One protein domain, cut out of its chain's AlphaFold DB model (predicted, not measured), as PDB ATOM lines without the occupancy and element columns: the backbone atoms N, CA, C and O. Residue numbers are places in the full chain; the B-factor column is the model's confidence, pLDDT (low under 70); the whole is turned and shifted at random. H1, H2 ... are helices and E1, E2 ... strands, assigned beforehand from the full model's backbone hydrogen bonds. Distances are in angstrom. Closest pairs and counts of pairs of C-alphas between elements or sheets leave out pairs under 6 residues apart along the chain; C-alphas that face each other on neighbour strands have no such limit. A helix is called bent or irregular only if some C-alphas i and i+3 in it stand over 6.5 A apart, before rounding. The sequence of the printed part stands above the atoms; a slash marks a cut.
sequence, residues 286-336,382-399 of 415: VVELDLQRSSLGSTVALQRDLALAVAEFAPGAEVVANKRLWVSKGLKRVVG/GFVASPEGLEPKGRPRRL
ATOM      1  N   VAL A 286      -3.560 -30.412  18.380       73.56
ATOM      2  CA  VAL A 286      -3.564 -31.065  17.059       73.56
ATOM      3  C   VAL A 286      -4.800 -31.945  16.907       73.56
ATOM      4  O   VAL A 286      -5.026 -32.846  17.710       73.56
ATOM      5  N   VAL A 287      -5.557 -31.724  15.836       82.12
ATOM      6  CA  VAL A 287      -6.673 -32.578  15.428       82.12
ATOM      7  C   VAL A 287      -6.484 -33.108  14.013       82.12
ATOM      8  O   VAL A 287      -5.768 -32.533  13.186       82.12
ATOM      9  N   GLU A 288      -7.132 -34.235  13.750       86.44
ATOM     10  CA  GLU A 288      -6.986 -35.009  12.521       86.44
ATOM     11  C   GLU A 288      -8.242 -34.907  11.645       86.44
ATOM     12  O   GLU A 288      -9.362 -34.801  12.152       86.44
ATOM     13  N   LEU A 289      -8.052 -34.948  10.327       87.69
ATOM     14  CA  LEU A 289      -9.104 -35.270   9.368       87.69
ATOM     15  C   LEU A 289      -8.980 -36.754   8.992       87.69
ATOM     16  O   LEU A 289      -8.137 -37.128   8.180       87.69
ATOM     17  N   ASP A 290      -9.817 -37.588   9.606       85.06
ATOM     18  CA  ASP A 290      -9.795 -39.046   9.475       85.06
ATOM     19  C   ASP A 290     -10.314 -39.490   8.096       85.06
ATOM     20  O   ASP A 290     -11.464 -39.227   7.732       85.06
ATOM     21  N   LEU A 291      -9.465 -40.182   7.335       81.44
ATOM     22  CA  LEU A 291      -9.703 -40.617   5.952       81.44
ATOM     23  C   LEU A 291     -10.411 -41.983   5.833       81.44
ATOM     24  O   LEU A 291     -10.164 -42.717   4.876       81.44
ATOM     25  N   GLN A 292     -11.236 -42.350   6.818       65.19
ATOM     26  CA  GLN A 292     -11.998 -43.608   6.940       65.19
ATOM     27  C   GLN A 292     -12.032 -44.511   5.686       65.19
ATOM     28  O   GLN A 292     -12.668 -44.185   4.689       65.19
ATOM     29  N   ARG A 293     -11.425 -45.707   5.781       59.72
ATOM     30  CA  ARG A 293     -11.373 -46.761   4.736       59.72
ATOM     31  C   ARG A 293     -10.557 -46.459   3.470       59.72
ATOM     32  O   ARG A 293     -10.515 -47.315   2.588       59.72
ATOM     33  N   SER A 294      -9.846 -45.337   3.373       59.41
ATOM     34  CA  SER A 294      -8.977 -45.104   2.214       59.41
ATOM     35  C   SER A 294      -7.715 -45.977   2.246       59.41
ATOM     36  O   SER A 294      -6.946 -45.937   3.207       59.41
ATOM     37  N   SER A 295      -7.447 -46.722   1.168       55.41
ATOM     38  CA  SER A 295      -6.162 -47.410   0.947       55.41
ATOM     39  C   SER A 295      -4.985 -46.438   0.803       55.41
ATOM     40  O   SER A 295      -3.847 -46.823   1.046       55.41
ATOM     41  N   LEU A 296      -5.262 -45.174   0.459       55.53
ATOM     42  CA  LEU A 296      -4.290 -44.082   0.346       55.53
ATOM     43  C   LEU A 296      -4.046 -43.356   1.681       55.53
ATOM     44  O   LEU A 296      -3.211 -42.460   1.743       55.53
ATOM     45  N   GLY A 297      -4.744 -43.733   2.759       56.88
ATOM     46  CA  GLY A 297      -4.576 -43.108   4.074       56.88
ATOM     47  C   GLY A 297      -3.186 -43.305   4.691       56.88
ATOM     48  O   GLY A 297      -2.853 -42.621   5.649       56.88
ATOM     49  N   SER A 298      -2.363 -44.213   4.157       61.34
ATOM     50  CA  SER A 298      -0.982 -44.419   4.613       61.34
ATOM     51  C   SER A 298       0.012 -43.396   4.060       61.34
ATOM     52  O   SER A 298       1.065 -43.217   4.662       61.34
ATOM     53  N   THR A 299      -0.291 -42.716   2.947       68.69
ATOM     54  CA  THR A 299       0.636 -41.748   2.320       68.69
ATOM     55  C   THR A 299       0.386 -40.306   2.764       68.69
ATOM     56  O   THR A 299       1.206 -39.423   2.509       68.69
ATOM     57  N   VAL A 300      -0.721 -40.052   3.470       79.12
ATOM     58  CA  VAL A 300      -1.155 -38.713   3.887       79.12
ATOM     59  C   VAL A 300      -1.468 -38.690   5.384       79.12
ATOM     60  O   VAL A 300      -2.192 -39.537   5.891       79.12
ATOM     61  N   ALA A 301      -0.976 -37.669   6.085       79.50
ATOM     62  CA  ALA A 301      -1.260 -37.374   7.486       79.50
ATOM     63  C   ALA A 301      -1.925 -35.988   7.620       79.50
ATOM     64  O   ALA A 301      -1.258 -34.967   7.796       79.50
ATOM     65  N   LEU A 302      -3.260 -35.929   7.538       85.81
ATOM     66  CA  LEU A 302      -4.015 -34.669   7.599       85.81
ATOM     67  C   LEU A 302      -4.212 -34.189   9.041       85.81
ATOM     68  O   LEU A 302      -5.253 -34.409   9.655       85.81
ATOM     69  N   GLN A 303      -3.201 -33.504   9.570       84.06
ATOM     70  CA  GLN A 303      -3.189 -32.961  10.930       84.06
ATOM     71  C   GLN A 303      -3.051 -31.439  10.923       84.06
ATOM     72  O   GLN A 303      -2.240 -30.875  10.181       84.06
ATOM     73  N   ARG A 304      -3.816 -30.760  11.782       79.56
ATOM     74  CA  ARG A 304      -3.744 -29.304  11.978       79.56
ATOM     75  C   ARG A 304      -3.959 -28.934  13.436       79.56
ATOM     76  O   ARG A 304      -4.673 -29.623  14.150       79.56
ATOM     77  N   ASP A 305      -3.365 -27.820  13.852       80.44
ATOM     78  CA  ASP A 305      -3.766 -27.157  15.096       80.44
ATOM     79  C   ASP A 305      -5.265 -26.825  15.042       80.44
ATOM     80  O   ASP A 305      -5.747 -26.377  13.999       80.44
ATOM     81  N   LEU A 306      -5.996 -27.051  16.133       81.81
ATOM     82  CA  LEU A 306      -7.456 -26.975  16.212       81.81
ATOM     83  C   LEU A 306      -7.999 -25.655  15.666       81.81
ATOM     84  O   LEU A 306      -8.965 -25.658  14.901       81.81
ATOM     85  N   ALA A 307      -7.352 -24.529  15.981       79.44
ATOM     86  CA  ALA A 307      -7.796 -23.218  15.518       79.44
ATOM     87  C   ALA A 307      -7.737 -23.089  13.984       79.44
ATOM     88  O   ALA A 307      -8.600 -22.454  13.371       79.44
ATOM     89  N   LEU A 308      -6.738 -23.713  13.351       81.62
ATOM     90  CA  LEU A 308      -6.614 -23.786  11.894       81.62
ATOM     91  C   LEU A 308      -7.523 -24.868  11.306       81.62
ATOM     92  O   LEU A 308      -8.140 -24.655  10.262       81.62
ATOM     93  N   ALA A 309      -7.650 -26.004  11.990       86.19
ATOM     94  CA  ALA A 309      -8.467 -27.130  11.567       86.19
ATOM     95  C   ALA A 309      -9.949 -26.755  11.455       86.19
ATOM     96  O   ALA A 309     -10.612 -27.181  10.520       86.19
ATOM     97  N   VAL A 310     -10.473 -25.891  12.328       87.38
ATOM     98  CA  VAL A 310     -11.851 -25.381  12.194       87.38
ATOM     99  C   VAL A 310     -12.060 -24.644  10.865       87.38
ATOM    100  O   VAL A 310     -13.137 -24.725  10.282       87.38
ATOM    101  N   ALA A 311     -11.051 -23.946  10.339       85.75
ATOM    102  CA  ALA A 311     -11.167 -23.269   9.049       85.75
ATOM    103  C   ALA A 311     -10.919 -24.207   7.852       85.75
ATOM    104  O   ALA A 311     -11.531 -24.022   6.799       85.75
ATOM    105  N   GLU A 312     -10.022 -25.188   7.996       87.06
ATOM    106  CA  GLU A 312      -9.584 -26.066   6.899       87.06
ATOM    107  C   GLU A 312     -10.375 -27.374   6.790       87.06
ATOM    108  O   GLU A 312     -10.550 -27.884   5.687       87.06
ATOM    109  N   PHE A 313     -10.849 -27.921   7.907       90.88
ATOM    110  CA  PHE A 313     -11.453 -29.253   8.014       90.88
ATOM    111  C   PHE A 313     -12.923 -29.218   8.435       90.88
ATOM    112  O   PHE A 313     -13.535 -30.280   8.537       90.88
ATOM    113  N   ALA A 314     -13.530 -28.047   8.659       90.38
ATOM    114  CA  ALA A 314     -14.961 -27.978   8.953       90.38
ATOM    115  C   ALA A 314     -15.808 -28.665   7.860       90.38
ATOM    116  O   ALA A 314     -15.422 -28.661   6.689       90.38
ATOM    117  N   PRO A 315     -16.965 -29.257   8.211       90.69
ATOM    118  CA  PRO A 315     -17.777 -30.011   7.262       90.69
ATOM    119  C   PRO A 315     -18.090 -29.229   5.980       90.69
ATOM    120  O   PRO A 315     -18.520 -28.078   6.022       90.69
ATOM    121  N   GLY A 316     -17.872 -29.871   4.835       87.88
ATOM    122  CA  GLY A 316     -17.966 -29.279   3.502       87.88
ATOM    123  C   GLY A 316     -16.652 -28.697   2.974       87.88
ATOM    124  O   GLY A 316     -16.563 -28.444   1.776       87.88
ATOM    125  N   ALA A 317     -15.637 -28.495   3.820       89.62
ATOM    126  CA  ALA A 317     -14.338 -27.997   3.386       89.62
ATOM    127  C   ALA A 317     -13.584 -29.021   2.523       89.62
ATOM    128  O   ALA A 317     -13.724 -30.238   2.680       89.62
ATOM    129  N   GLU A 318     -12.768 -28.490   1.617       90.12
ATOM    130  CA  GLU A 318     -11.996 -29.236   0.630       90.12
ATOM    131  C   GLU A 318     -10.495 -29.058   0.892       90.12
ATOM    132  O   GLU A 318      -9.993 -27.932   0.947       90.12
ATOM    133  N   VAL A 319      -9.768 -30.169   1.009       88.69
ATOM    134  CA  VAL A 319      -8.326 -30.201   1.280       88.69
ATOM    135  C   VAL A 319      -7.633 -30.973   0.170       88.69
ATOM    136  O   VAL A 319      -8.032 -32.087  -0.150       88.69
ATOM    137  N   VAL A 320      -6.586 -30.400  -0.421       88.50
ATOM    138  CA  VAL A 320      -5.747 -31.116  -1.388       88.50
ATOM    139  C   VAL A 320      -4.520 -31.650  -0.666       88.50
ATOM    140  O   VAL A 320      -3.842 -30.870  -0.004       88.50
ATOM    141  N   ALA A 321      -4.263 -32.951  -0.793       87.25
ATOM    142  CA  ALA A 321      -3.054 -33.605  -0.303       87.25
ATOM    143  C   ALA A 321      -2.742 -34.846  -1.148       87.25
ATOM    144  O   ALA A 321      -3.648 -35.576  -1.556       87.25
ATOM    145  N   ASN A 322      -1.461 -35.051  -1.427       86.75
ATOM    146  CA  ASN A 322      -0.878 -36.032  -2.332       86.75
ATOM    147  C   ASN A 322      -1.651 -36.150  -3.659       86.75
ATOM    148  O   ASN A 322      -2.143 -37.215  -4.031       86.75
ATOM    149  N   LYS A 323      -1.848 -35.005  -4.336       87.38
ATOM    150  CA  LYS A 323      -2.587 -34.870  -5.614       87.38
ATOM    151  C   LYS A 323      -4.060 -35.306  -5.574       87.38
ATOM    152  O   LYS A 323      -4.704 -35.388  -6.617       87.38
ATOM    153  N   ARG A 324      -4.623 -35.537  -4.388       87.44
ATOM    154  CA  ARG A 324      -6.027 -35.908  -4.180       87.44
ATOM    155  C   ARG A 324      -6.783 -34.803  -3.458       87.44
ATOM    156  O   ARG A 324      -6.220 -34.092  -2.630       87.44
ATOM    157  N   LEU A 325      -8.064 -34.670  -3.780       88.88
ATOM    158  CA  LEU A 325      -9.011 -33.776  -3.129       88.88
ATOM    159  C   LEU A 325      -9.836 -34.561  -2.103       88.88
ATOM    160  O   LEU A 325     -10.598 -35.461  -2.455       88.88
ATOM    161  N   TRP A 326      -9.706 -34.178  -0.842       88.31
ATOM    162  CA  TRP A 326     -10.409 -34.747   0.300       88.31
ATOM    163  C   TRP A 326     -11.514 -33.797   0.749       88.31
ATOM    164  O   TRP A 326     -11.283 -32.596   0.897       88.31
ATOM    165  N   VAL A 327     -12.715 -34.329   0.976       89.69
ATOM    166  CA  VAL A 327     -13.867 -33.532   1.411       89.69
ATOM    167  C   VAL A 327     -14.222 -33.908   2.837       89.69
ATOM    168  O   VAL A 327     -14.590 -35.054   3.100       89.69
ATOM    169  N   SER A 328     -14.164 -32.939   3.748       91.25
ATOM    170  CA  SER A 328     -14.656 -33.125   5.112       91.25
ATOM    171  C   SER A 328     -16.176 -33.285   5.107       91.25
ATOM    172  O   SER A 328     -16.900 -32.484   4.511       91.25
ATOM    173  N   LYS A 329     -16.683 -34.330   5.761       90.69
ATOM    174  CA  LYS A 329     -18.114 -34.663   5.819       90.69
ATOM    175  C   LYS A 329     -18.724 -34.452   7.195       90.69
ATOM    176  O   LYS A 329     -19.930 -34.231   7.283       90.69
ATOM    177  N   GLY A 330     -17.930 -34.494   8.259       89.69
ATOM    178  CA  GLY A 330     -18.467 -34.408   9.609       89.69
ATOM    179  C   GLY A 330     -17.409 -34.266  10.689       89.69
ATOM    180  O   GLY A 330     -16.211 -34.242  10.420       89.69
ATOM    181  N   LEU A 331     -17.886 -34.174  11.928       90.12
ATOM    182  CA  LEU A 331     -17.053 -34.180  13.125       90.12
ATOM    183  C   LEU A 331     -16.871 -35.621  13.618       90.12
ATOM    184  O   LEU A 331     -17.837 -36.392  13.633       90.12
ATOM    185  N   LYS A 332     -15.659 -35.977  14.050       87.12
ATOM    186  CA  LYS A 332     -15.355 -37.308  14.590       87.12
ATOM    187  C   LYS A 332     -15.958 -37.467  15.986       87.12
ATOM    188  O   LYS A 332     -15.785 -36.608  16.844       87.12
ATOM    189  N   ARG A 333     -16.665 -38.577  16.218       84.25
ATOM    190  CA  ARG A 333     -17.256 -38.932  17.520       84.25
ATOM    191  C   ARG A 333     -16.478 -40.059  18.175       84.25
ATOM    192  O   ARG A 333     -16.163 -41.041  17.499       84.25
ATOM    193  N   VAL A 334     -16.275 -39.926  19.484       78.94
ATOM    194  CA  VAL A 334     -15.678 -40.949  20.346       78.94
ATOM    195  C   VAL A 334     -16.745 -41.477  21.302       78.94
ATOM    196  O   VAL A 334     -17.420 -40.697  21.974       78.94
ATOM    197  N   VAL A 335     -16.954 -42.793  21.343       73.44
ATOM    198  CA  VAL A 335     -17.947 -43.413  22.236       73.44
ATOM    199  C   VAL A 335     -17.578 -43.152  23.701       73.44
ATOM    200  O   VAL A 335     -16.414 -43.194  24.083       73.44
ATOM    201  N   GLY A 336     -18.574 -42.826  24.531       64.38
ATOM    202  CA  GLY A 336     -18.362 -42.494  25.947       64.38
ATOM    203  C   GLY A 336     -17.776 -41.098  26.202       64.38
ATOM    204  O   GLY A 336     -17.664 -40.689  27.355       64.38
ATOM    205  N   GLY A 382     -11.457 -34.116  16.257       87.25
ATOM    206  CA  GLY A 382     -11.200 -33.955  14.833       87.25
ATOM    207  C   GLY A 382     -12.420 -34.155  13.940       87.25
ATOM    208  O   GLY A 382     -13.578 -33.984  14.336       87.25
ATOM    209  N   PHE A 383     -12.135 -34.468  12.684       90.88
ATOM    210  CA  PHE A 383     -13.067 -34.443  11.564       90.88
ATOM    211  C   PHE A 383     -13.004 -35.763  10.800       90.88
ATOM    212  O   PHE A 383     -12.061 -36.533  10.949       90.88
ATOM    213  N   VAL A 384     -14.007 -36.026   9.968       89.81
ATOM    214  CA  VAL A 384     -14.084 -37.232   9.134       89.81
ATOM    215  C   VAL A 384     -14.236 -36.826   7.675       89.81
ATOM    216  O   VAL A 384     -15.110 -36.019   7.346       89.81
ATOM    217  N   ALA A 385     -13.400 -37.386   6.807       88.31
ATOM    218  CA  ALA A 385     -13.439 -37.175   5.365       88.31
ATOM    219  C   ALA A 385     -14.270 -38.237   4.634       88.31
ATOM    220  O   ALA A 385     -14.672 -39.259   5.191       88.31
ATOM    221  N   SER A 386     -14.518 -37.993   3.347       78.75
ATOM    222  CA  SER A 386     -14.995 -39.023   2.428       78.75
ATOM    223  C   SER A 386     -13.981 -40.174   2.284       78.75
ATOM    224  O   SER A 386     -12.778 -39.912   2.307       78.75
ATOM    225  N   PRO A 387     -14.436 -41.423   2.054       66.88
ATOM    226  CA  PRO A 387     -13.548 -42.592   1.948       66.88
ATOM    227  C   PRO A 387     -12.567 -42.550   0.770       66.88
ATOM    228  O   PRO A 387     -11.505 -43.170   0.804       66.88
ATOM    229  N   GLU A 388     -12.925 -41.826  -0.289       70.62
ATOM    230  CA  GLU A 388     -12.147 -41.744  -1.520       70.62
ATOM    231  C   GLU A 388     -11.714 -40.303  -1.795       70.62
ATOM    232  O   GLU A 388     -12.495 -39.356  -1.649       70.62
ATOM    233  N   GLY A 389     -10.450 -40.158  -2.199       73.56
ATOM    234  CA  GLY A 389      -9.882 -38.902  -2.667       73.56
ATOM    235  C   GLY A 389     -10.231 -38.668  -4.136       73.56
ATOM    236  O   GLY A 389      -9.889 -39.475  -5.008       73.56
ATOM    237  N   LEU A 390     -10.883 -37.545  -4.422       84.31
ATOM    238  CA  LEU A 390     -11.275 -37.150  -5.775       84.31
ATOM    239  C   LEU A 390     -10.086 -36.555  -6.540       84.31
ATOM    240  O   LEU A 390      -9.112 -36.096  -5.943       84.31
ATOM    241  N   GLU A 391     -10.169 -36.522  -7.868       85.75
ATOM    242  CA  GLU A 391      -9.214 -35.745  -8.659       85.75
ATOM    243  C   GLU A 391      -9.492 -34.238  -8.516       85.75
ATOM    244  O   GLU A 391     -10.635 -33.795  -8.700       85.75
ATOM    245  N   PRO A 392      -8.474 -33.423  -8.190       87.00
ATOM    246  CA  PRO A 392      -8.643 -31.986  -8.045       87.00
ATOM    247  C   PRO A 392      -8.865 -31.329  -9.415       87.00
ATOM    248  O   PRO A 392      -7.970 -31.281 -10.251       87.00
ATOM    249  N   LYS A 393     -10.056 -30.760  -9.631       84.69
ATOM    250  CA  LYS A 393     -10.418 -30.048 -10.879       84.69
ATOM    251  C   LYS A 393     -10.121 -28.546 -10.855       84.69
ATOM    252  O   LYS A 393     -10.371 -27.843 -11.828       84.69
ATOM    253  N   GLY A 394      -9.637 -28.027  -9.733       81.25
ATOM    254  CA  GLY A 394      -9.399 -26.604  -9.553       81.25
ATOM    255  C   GLY A 394      -9.034 -26.261  -8.119       81.25
ATOM    256  O   GLY A 394      -8.785 -27.132  -7.287       81.25
ATOM    257  N   ARG A 395      -8.994 -24.960  -7.829       79.69
ATOM    258  CA  ARG A 395      -8.683 -24.478  -6.485       79.69
ATOM    259  C   ARG A 395      -9.812 -24.865  -5.515       79.69
ATOM    260  O   ARG A 395     -10.950 -24.471  -5.778       79.69
ATOM    261  N   PRO A 396      -9.506 -25.536  -4.389       81.00
ATOM    262  CA  PRO A 396     -10.520 -25.902  -3.408       81.00
ATOM    263  C   PRO A 396     -11.225 -24.672  -2.831       81.00
ATOM    264  O   PRO A 396     -10.616 -23.606  -2.634       81.00
ATOM    265  N   ARG A 397     -12.525 -24.816  -2.569       74.38
ATOM    266  CA  ARG A 397     -13.360 -23.733  -2.040       74.38
ATOM    267  C   ARG A 397     -13.017 -23.460  -0.578       74.38
ATOM    268  O   ARG A 397     -13.108 -24.334   0.278       74.38
ATOM    269  N   ARG A 398     -12.688 -22.204  -0.263       69.19
ATOM    270  CA  ARG A 398     -12.574 -21.743   1.129       69.19
ATOM    271  C   ARG A 398     -13.952 -21.335   1.634       69.19
ATOM    272  O   ARG A 398     -14.394 -20.224   1.361       69.19
ATOM    273  N   LEU A 399     -14.623 -22.249   2.330       74.56
ATOM    274  CA  LEU A 399     -15.969 -22.019   2.864       74.56
ATOM    275  C   LEU A 399     -15.964 -21.244   4.185       74.56
ATOM    276  O   LEU A 399     -16.898 -20.494   4.461       74.56
TER     277      LEU A 399
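Overview. This is residues 286 to 336 and 382 to 399 of the 415 residues of the protein "Helicase C-terminal domain-containing protein" of Planctomycetes bacterium (UniProt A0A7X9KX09). A small sheet of five strands, strongly twisted and curled like part of a barrel, has one short helix, H2, packed on it, chiefly near E1. A second short helix, H1, is off the sheet in the loop from E1 to E2, and a long tail with no named element, residues 386 to 399, follows E5. The printed part has 69 residues with two named helices and five named strands, in the order E1 H1 E2 H2 E3 E4 E5; the mixed sheet runs E2, E1, E5, E4, E3. The class is mixed, helices and strands, with under half of the residues in named elements. The whole is compact, with a radius of gyration of the C-alphas of 11.4 A and spans of 39 by 27 by 17 A.

Along the chain. The longest strand, E4, is residues 324 to 331, 20.6 A from C-alpha 324 at (-6.027, -35.908, -4.180) to C-alpha 331 at (-17.053, -34.180, 13.125). E3 is residues 318 to 321, 10.0 A, and E5 is residues 383 to 385, 6.8 A. E1 is residues 286 to 290, 12.7 A, beginning at C-alpha 286 at (-3.564, -31.065, 17.059). E2 is residues 303 to 305, 7.2 A. H2 is residues 306 to 312, 9.6 A. H1, residues 295 to 298, is irregular: its first and last C-alphas are 7.0 A apart.

Arrangement. E1 and E5 are parallel at 29 degrees, with N 290 and O 383 within hydrogen-bond range at 2.8 A. E5 and E4 are antiparallel at 136 degrees, with N 384 and O 330 at 2.9 A. E4 and E3, a hairpin, are antiparallel at 132 degrees, with N 326 and O 319 at 2.8 A. E2 and E1 are antiparallel at 145 degrees, with N 287 and O 304 at 2.8 A. The pairing is staggered: E4 pairs with E3 over residues 324 to 327 and with E5 over 328 to 331. E2 and E3 are the edge strands. H2 is on the sheet at a height of 7.2 A, only just over E2, on which 3 of its 7 C-alphas fall; it runs along the strands, at 25 degrees to E2 on the local plane. The closest C-alphas of H2 and E1 are those of Leu 306 and Val 286, 5.7 A. H1 is not on the sheet and is apart from H2. In H2, 2 of 3 O i to N i+4 pairs are within hydrogen-bond range; H1 is too short for such a pair, and its one O i to N i+3 pair is out of range.

Size, cuts and confidence. The two C-alphas farthest apart, those of Gly 336 and Gly 394, are 39.9 A apart. Residues 337 to 381 are cut out, and C-alphas 336 and 382 are 15.7 A apart across the cut. The links printed whole are tight. Mean pLDDT of the printed part is 81.0; residues 292 to 299, 336, 387 and 398 are under 70.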